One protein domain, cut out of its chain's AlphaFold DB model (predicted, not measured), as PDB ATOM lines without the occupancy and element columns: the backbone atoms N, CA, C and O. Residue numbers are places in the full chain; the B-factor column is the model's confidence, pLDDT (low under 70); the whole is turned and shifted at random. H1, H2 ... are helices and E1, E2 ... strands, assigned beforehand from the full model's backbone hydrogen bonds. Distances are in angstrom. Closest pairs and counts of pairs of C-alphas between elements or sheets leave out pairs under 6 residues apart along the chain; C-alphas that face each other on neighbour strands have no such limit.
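AT A GLANCE: This is residues 2 to 53 of the 182 residues of the protein "Beta-lactamase" of Gracilibacillus orientalis (UniProt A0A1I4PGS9). A long two-stranded hairpin, E1 and E2, sticks out at its turn, residues 25 to 30, with one short helix, H1, near its other end. Beyond that end the unnamed tail, residues 37 to 53, loops out and folds back. The 52 printed residues run H1, E1, E2, a mixed class with under half in named elements; the sheet is antiparallel. The whole is only just loose, close to compact, with a radius of gyration of the C-alphas of 12.0 A, and elongated, 38 by 25 by 18 A.

HOW THE PARTS SIT: Strands E1, residues 19 to 26, and E2, residues 29 to 36, form an antiparallel hairpin at 168 degrees, with N 22 and O 33 within hydrogen-bond range at 2.8 A. The closest C-alphas of H1, residues 8 to 15, and E2 are those of Lys 9 and Tyr 35, 7.5 A apart. In H1 every O i to N i+4 pair is within hydrogen-bond range.

IN THESE COORDINATES: E1 spans 23.3 A from C-alpha 19 at (-71.993, 137.297, -82.860). E2 spans 23.9 A, ending at C-alpha 36 at (-70.778, 139.256, -86.341). H1 spans 10.5 A.

THE WHOLE: The farthest C-alphas, of Ser 27 and Lys 41, are 38.6 A apart. The printed part has no cut, and both links are tight. Residues 2 to 4 have pLDDT under 70.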
ATOM      1  N   LYS A   2     -62.421 125.510 -93.203       57.38
ATOM      2  CA  LYS A   2     -63.684 125.895 -93.846       57.38
ATOM      3  C   LYS A   2     -64.667 124.866 -93.330       57.38
ATOM      4  O   LYS A   2     -64.494 123.691 -93.646       57.38
ATOM      5  N   ILE A   3     -65.620 125.267 -92.499       65.50
ATOM      6  CA  ILE A   3     -66.683 124.370 -92.038       65.50
ATOM      7  C   ILE A   3     -67.513 124.015 -93.281       65.50
ATOM      8  O   ILE A   3     -68.360 124.786 -93.715       65.50
ATOM      9  N   LYS A   4     -67.189 122.894 -93.944       67.31
ATOM     10  CA  LYS A   4     -67.647 122.617 -95.321       67.31
ATOM     11  C   LYS A   4     -69.155 122.365 -95.435       67.31
ATOM     12  O   LYS A   4     -69.698 122.525 -96.520       67.31
ATOM     13  N   ASN A   5     -69.815 122.026 -94.327       77.94
ATOM     14  CA  ASN A   5     -71.206 121.562 -94.322       77.94
ATOM     15  C   ASN A   5     -72.167 122.483 -93.552       77.94
ATOM     16  O   ASN A   5     -73.338 122.145 -93.401       77.94
ATOM     17  N   VAL A   6     -71.698 123.626 -93.038       84.06
ATOM     18  CA  VAL A   6     -72.541 124.556 -92.274       84.06
ATOM     19  C   VAL A   6     -72.221 125.994 -92.661       84.06
ATOM     20  O   VAL A   6     -71.099 126.465 -92.488       84.06
ATOM     21  N   ASN A   7     -73.232 126.718 -93.138       91.00
ATOM     22  CA  ASN A   7     -73.153 128.162 -93.315       91.00
ATOM     23  C   ASN A   7     -73.439 128.860 -91.977       91.00
ATOM     24  O   ASN A   7     -74.592 129.000 -91.567       91.00
ATOM     25  N   ILE A   8     -72.383 129.296 -91.286       93.19
ATOM     26  CA  ILE A   8     -72.496 129.924 -89.962       93.19
ATOM     27  C   ILE A   8     -73.351 131.195 -90.004       93.19
ATOM     28  O   ILE A   8     -74.205 131.375 -89.143       93.19
ATOM     29  N   LYS A   9     -73.207 132.039 -91.034       93.00
ATOM     30  CA  LYS A   9     -73.994 133.280 -91.161       93.00
ATOM     31  C   LYS A   9     -75.492 133.004 -91.302       93.00
ATOM     32  O   LYS A   9     -76.310 133.739 -90.759       93.00
ATOM     33  N   GLU A  10     -75.850 131.944 -92.019       94.69
ATOM     34  CA  GLU A  10     -77.242 131.518 -92.161       94.69
ATOM     35  C   GLU A  10     -77.815 130.999 -90.835       94.69
ATOM     36  O   GLU A  10     -78.910 131.397 -90.445       94.69
ATOM     37  N   ARG A  11     -77.050 130.183 -90.094       95.00
ATOM     38  CA  ARG A  11     -77.444 129.709 -88.756       95.00
ATOM     39  C   ARG A  11     -77.588 130.850 -87.757       95.00
ATOM     40  O   ARG A  11     -78.566 130.876 -87.017       95.00
ATOM     41  N   MET A  12     -76.667 131.812 -87.777       95.25
ATOM     42  CA  MET A  12     -76.756 133.025 -86.964       95.25
ATOM     43  C   MET A  12     -78.047 133.791 -87.251       95.25
ATOM     44  O   MET A  12     -78.765 134.133 -86.319       95.25
ATOM     45  N   LYS A  13     -78.389 133.993 -88.532       95.50
ATOM     46  CA  LYS A  13     -79.648 134.642 -88.922       95.50
ATOM     47  C   LYS A  13     -80.871 133.848 -88.456       95.50
ATOM     48  O   LYS A  13     -81.831 134.443 -87.995       95.50
ATOM     49  N   HIS A  14     -80.844 132.522 -88.577       96.06
ATOM     50  CA  HIS A  14     -81.954 131.661 -88.163       96.06
ATOM     51  C   HIS A  14     -82.203 131.693 -86.647       96.06
ATOM     52  O   HIS A  14     -83.352 131.722 -86.221       96.06
ATOM     53  N   HIS A  15     -81.138 131.709 -85.840       95.88
ATOM     54  CA  HIS A  15     -81.219 131.715 -84.375       95.88
ATOM     55  C   HIS A  15     -81.179 133.119 -83.753       95.88
ATOM     56  O   HIS A  15     -81.133 133.229 -82.533       95.88
ATOM     57  N   ASN A  16     -81.183 134.181 -84.567       94.81
ATOM     58  CA  ASN A  16     -81.030 135.569 -84.119       94.81
ATOM     59  C   ASN A  16     -79.782 135.784 -83.237       94.81
ATOM     60  O   ASN A  16     -79.829 136.454 -82.210       94.81
ATOM     61  N   VAL A  17     -78.651 135.198 -83.638       95.19
ATOM     62  CA  VAL A  17     -77.360 135.341 -82.949       95.19
ATOM     63  C   VAL A  17     -76.553 136.461 -83.601       95.19
ATOM     64  O   VAL A  17     -76.162 136.358 -84.764       95.19
ATOM     65  N   ASN A  18     -76.252 137.511 -82.835       94.75
ATOM     66  CA  ASN A  18     -75.537 138.696 -83.325       94.75
ATOM     67  C   ASN A  18     -74.041 138.459 -83.567       94.75
ATOM     68  O   ASN A  18     -73.464 139.039 -84.491       94.75
ATOM     69  N   GLY A  19     -73.417 137.586 -82.776       95.94
ATOM     70  CA  GLY A  19     -71.993 137.297 -82.860       95.94
ATOM     71  C   GLY A  19     -71.640 135.920 -82.310       95.94
ATOM     72  O   GLY A  19     -72.274 135.434 -81.379       95.94
ATOM     73  N   VAL A  20     -70.633 135.280 -82.902       95.81
ATOM     74  CA  VAL A  20     -70.135 133.966 -82.475       95.81
ATOM     75  C   VAL A  20     -68.632 133.852 -82.726       95.81
ATOM     76  O   VAL A  20     -68.126 134.318 -83.749       95.81
ATOM     77  N   SER A  21     -67.925 133.217 -81.793       95.25
ATOM     78  CA  SER A  21     -66.546 132.759 -81.964       95.25
ATOM     79  C   SER A  21     -66.528 131.233 -81.932       95.25
ATOM     80  O   SER A  21     -67.163 130.624 -81.071       95.25
ATOM     81  N   ILE A  22     -65.844 130.610 -82.888       93.94
ATOM     82  CA  ILE A  22     -65.735 129.155 -83.020       93.94
ATOM     83  C   ILE A  22     -64.256 128.792 -83.007       93.94
ATOM     84  O   ILE A  22     -63.485 129.314 -83.813       93.94
ATOM     85  N   VAL A  23     -63.878 127.864 -82.128       93.19
ATOM     86  CA  VAL A  23     -62.518 127.326 -82.043       93.19
ATOM     87  C   VAL A  23     -62.546 125.824 -82.324       93.19
ATOM     88  O   VAL A  23     -63.285 125.085 -81.680       93.19
ATOM     89  N   LEU A  24     -61.719 125.372 -83.269       91.69
ATOM     90  CA  LEU A  24     -61.422 123.961 -83.520       91.69
ATOM     91  C   LEU A  24     -59.995 123.667 -83.065       91.69
ATOM     92  O   LEU A  24     -59.057 124.354 -83.472       91.69
ATOM     93  N   ILE A  25     -59.841 122.619 -82.259       94.06
ATOM     94  CA  ILE A  25     -58.540 122.085 -81.867       94.06
ATOM     95  C   ILE A  25     -58.402 120.704 -82.503       94.06
ATOM     96  O   ILE A  25     -59.162 119.795 -82.182       94.06
ATOM     97  N   GLU A  26     -57.450 120.550 -83.419       93.31
ATOM     98  CA  GLU A  26     -57.231 119.307 -84.162       93.31
ATOM     99  C   GLU A  26     -55.733 119.059 -84.347       93.31
ATOM    100  O   GLU A  26     -55.002 119.916 -84.849       93.31
ATOM    101  N   SER A  27     -55.260 117.877 -83.938       94.50
ATOM    102  CA  SER A  27     -53.846 117.479 -84.047       94.50
ATOM    103  C   SER A  27     -52.867 118.520 -83.476       94.50
ATOM    104  O   SER A  27     -51.846 118.827 -84.084       94.50
ATOM    105  N   GLY A  28     -53.210 119.117 -82.329       94.38
ATOM    106  CA  GLY A  28     -52.407 120.162 -81.678       94.38
ATOM    107  C   GLY A  28     -52.500 121.553 -82.316       94.38
ATOM    108  O   GLY A  28     -51.948 122.504 -81.769       94.38
ATOM    109  N   ASN A  29     -53.220 121.709 -83.432       93.25
ATOM    110  CA  ASN A  29     -53.434 122.999 -84.080       93.25
ATOM    111  C   ASN A  29     -54.738 123.641 -83.606       93.25
ATOM    112  O   ASN A  29     -55.757 122.965 -83.463       93.25
ATOM    113  N   LYS A  30     -54.706 124.964 -83.418       93.81
ATOM    114  CA  LYS A  30     -55.871 125.791 -83.090       93.81
ATOM    115  C   LYS A  30     -56.307 126.579 -84.321       93.81
ATOM    116  O   LYS A  30     -55.506 127.307 -84.902       93.81
ATOM    117  N   TYR A  31     -57.588 126.500 -84.660       91.19
ATOM    118  CA  TYR A  31     -58.212 127.312 -85.701       91.19
ATOM    119  C   TYR A  31     -59.379 128.094 -85.108       91.19
ATOM    120  O   TYR A  31     -60.277 127.492 -84.528       91.19
ATOM    121  N   THR A  32     -59.381 129.414 -85.288       93.50
ATOM    122  CA  THR A  32     -60.438 130.298 -84.778       93.50
ATOM    123  C   THR A  32     -61.140 131.001 -85.931       93.50
ATOM    124  O   THR A  32     -60.488 131.548 -86.821       93.50
ATOM    125  N   GLU A  33     -62.468 131.031 -85.899       93.69
ATOM    126  CA  GLU A  33     -63.293 131.845 -86.790       93.69
ATOM    127  C   GLU A  33     -64.257 132.700 -85.963       93.69
ATOM    128  O   GLU A  33     -64.906 132.209 -85.043       93.69
ATOM    129  N   ASN A  34     -64.353 133.985 -86.301       95.94
ATOM    130  CA  ASN A  34     -65.173 134.958 -85.586       95.94
ATOM    131  C   ASN A  34     -66.166 135.605 -86.551       95.94
ATOM    132  O   ASN A  34     -65.793 136.007 -87.656       95.94
ATOM    133  N   TYR A  35     -67.418 135.730 -86.127       95.50
ATOM    134  CA  TYR A  35     -68.507 136.247 -86.945       95.50
ATOM    135  C   TYR A  35     -69.334 137.270 -86.169       95.50
ATOM    136  O   TYR A  35     -69.595 137.089 -84.983       95.50
ATOM    137  N   GLY A  36     -69.807 138.300 -86.872       95.56
ATOM    138  CA  GLY A  36     -70.778 139.256 -86.341       95.56
ATOM    139  C   GLY A  36     -70.201 140.291 -85.371       95.56
ATOM    140  O   GLY A  36     -69.016 140.636 -85.433       95.56
ATOM    141  N   ILE A  37     -71.073 140.811 -84.510       96.12
ATOM    142  CA  ILE A  37     -70.804 141.899 -83.559       96.12
ATOM    143  C   ILE A  37     -71.083 141.447 -82.122       96.12
ATOM    144  O   ILE A  37     -71.880 140.541 -81.895       96.12
ATOM    145  N   LEU A  38     -70.407 142.069 -81.159       93.44
ATOM    146  CA  LEU A  38     -70.545 141.760 -79.733       93.44
ATOM    147  C   LEU A  38     -71.782 142.392 -79.104       93.44
ATOM    148  O   LEU A  38     -72.345 141.839 -78.167       93.44
ATOM    149  N   GLU A  39     -72.176 143.562 -79.595       90.44
ATOM    150  CA  GLU A  39     -73.204 144.399 -78.987       90.44
ATOM    151  C   GLU A  39     -74.118 144.939 -80.083       90.44
ATOM    152  O   GLU A  39     -73.650 145.360 -81.144       90.44
ATOM    153  N   GLU A  40     -75.427 144.938 -79.840       86.31
ATOM    154  CA  GLU A  40     -76.367 145.562 -80.766       86.31
ATOM    155  C   GLU A  40     -76.117 147.065 -80.857       86.31
ATOM    156  O   GLU A  40     -75.807 147.721 -79.864       86.31
ATOM    157  N   LYS A  41     -76.290 147.621 -82.063       88.38
ATOM    158  CA  LYS A  41     -76.057 149.048 -82.353       88.38
ATOM    159  C   LYS A  41     -74.605 149.495 -82.101       88.38
ATOM    160  O   LYS A  41     -74.355 150.677 -81.891       88.38
ATOM    161  N   SER A  42     -73.663 148.557 -82.146       90.25
ATOM    162  CA  SER A  42     -72.228 148.789 -81.995       90.25
ATOM    163  C   SER A  42     -71.468 148.217 -83.190       90.25
ATOM    164  O   SER A  42     -71.831 147.170 -83.725       90.25
ATOM    165  N   ASP A  43     -70.366 148.863 -83.571       90.94
ATOM    166  CA  ASP A  43     -69.450 148.361 -84.607       90.94
ATOM    167  C   ASP A  43     -68.390 147.395 -84.043       90.94
ATOM    168  O   ASP A  43     -67.474 146.954 -84.748       90.94
ATOM    169  N   ARG A  44     -68.489 147.047 -82.752       95.38
ATOM    170  CA  ARG A  44     -67.557 146.137 -82.079       95.38
ATOM    171  C   ARG A  44     -67.739 144.713 -82.592       95.38
ATOM    172  O   ARG A  44     -68.668 144.009 -82.207       95.38
ATOM    173  N   LYS A  45     -66.817 144.278 -83.447       96.38
ATOM    174  CA  LYS A  45     -66.788 142.918 -84.001       96.38
ATOM    175  C   LYS A  45     -66.388 141.887 -82.951       96.38
ATOM    176  O   LYS A  45     -65.595 142.178 -82.056       96.38
ATOM    177  N   VAL A  46     -66.878 140.660 -83.119       97.38
ATOM    178  CA  VAL A  46     -66.332 139.507 -82.392       97.38
ATOM    179  C   VAL A  46     -64.886 139.278 -82.831       97.38
ATOM    180  O   VAL A  46     -64.571 139.280 -84.022       97.38
ATOM    181  N   THR A  47     -64.010 139.067 -81.859       95.50
ATOM    182  CA  THR A  47     -62.595 138.743 -82.047       95.50
ATOM    183  C   THR A  47     -62.242 137.523 -81.203       95.50
ATOM    184  O   THR A  47     -63.021 137.106 -80.350       95.50
ATOM    185  N   GLU A  48     -61.044 136.975 -81.389       94.00
ATOM    186  CA  GLU A  48     -60.555 135.873 -80.547       94.00
ATOM    187  C   GLU A  48     -60.371 136.256 -79.067       94.00
ATOM    188  O   GLU A  48     -60.293 135.372 -78.222       94.00
ATOM    189  N   ASN A  49     -60.332 137.558 -78.758       94.50
ATOM    190  CA  ASN A  49     -60.195 138.092 -77.400       94.50
ATOM    191  C   ASN A  49     -61.531 138.585 -76.822       94.50
ATOM    192  O   ASN A  49     -61.563 139.221 -75.771       94.50
ATOM    193  N   SER A  50     -62.639 138.356 -77.528       95.69
ATOM    194  CA  SER A  50     -63.965 138.721 -77.047       95.69
ATOM    195  C   SER A  50     -64.373 137.870 -75.847       95.69
ATOM    196  O   SER A  50     -64.243 136.649 -75.869       95.69
ATOM    197  N   ILE A  51     -64.907 138.521 -74.813       93.00
ATOM    198  CA  ILE A  51     -65.393 137.859 -73.600       93.00
ATOM    199  C   ILE A  51     -66.870 137.503 -73.781       93.00
ATOM    200  O   ILE A  51     -67.670 138.350 -74.177       93.00
ATOM    201  N   PHE A  52     -67.214 136.259 -73.460       92.69
ATOM    202  CA  PHE A  52     -68.580 135.742 -73.419       92.69
ATOM    203  C   PHE A  52     -68.846 135.135 -72.042       92.69
ATOM    204  O   PHE A  52     -67.928 134.614 -71.403       92.69
ATOM    205  N   SER A  53     -70.100 135.150 -71.597       90.94
ATOM    206  CA  SER A  53     -70.506 134.398 -70.410       90.94
ATOM    207  C   SER A  53     -70.345 132.901 -70.675       90.94
ATOM    208  O   SER A  53     -70.963 132.359 -71.588       90.94
TER     209      SER A  53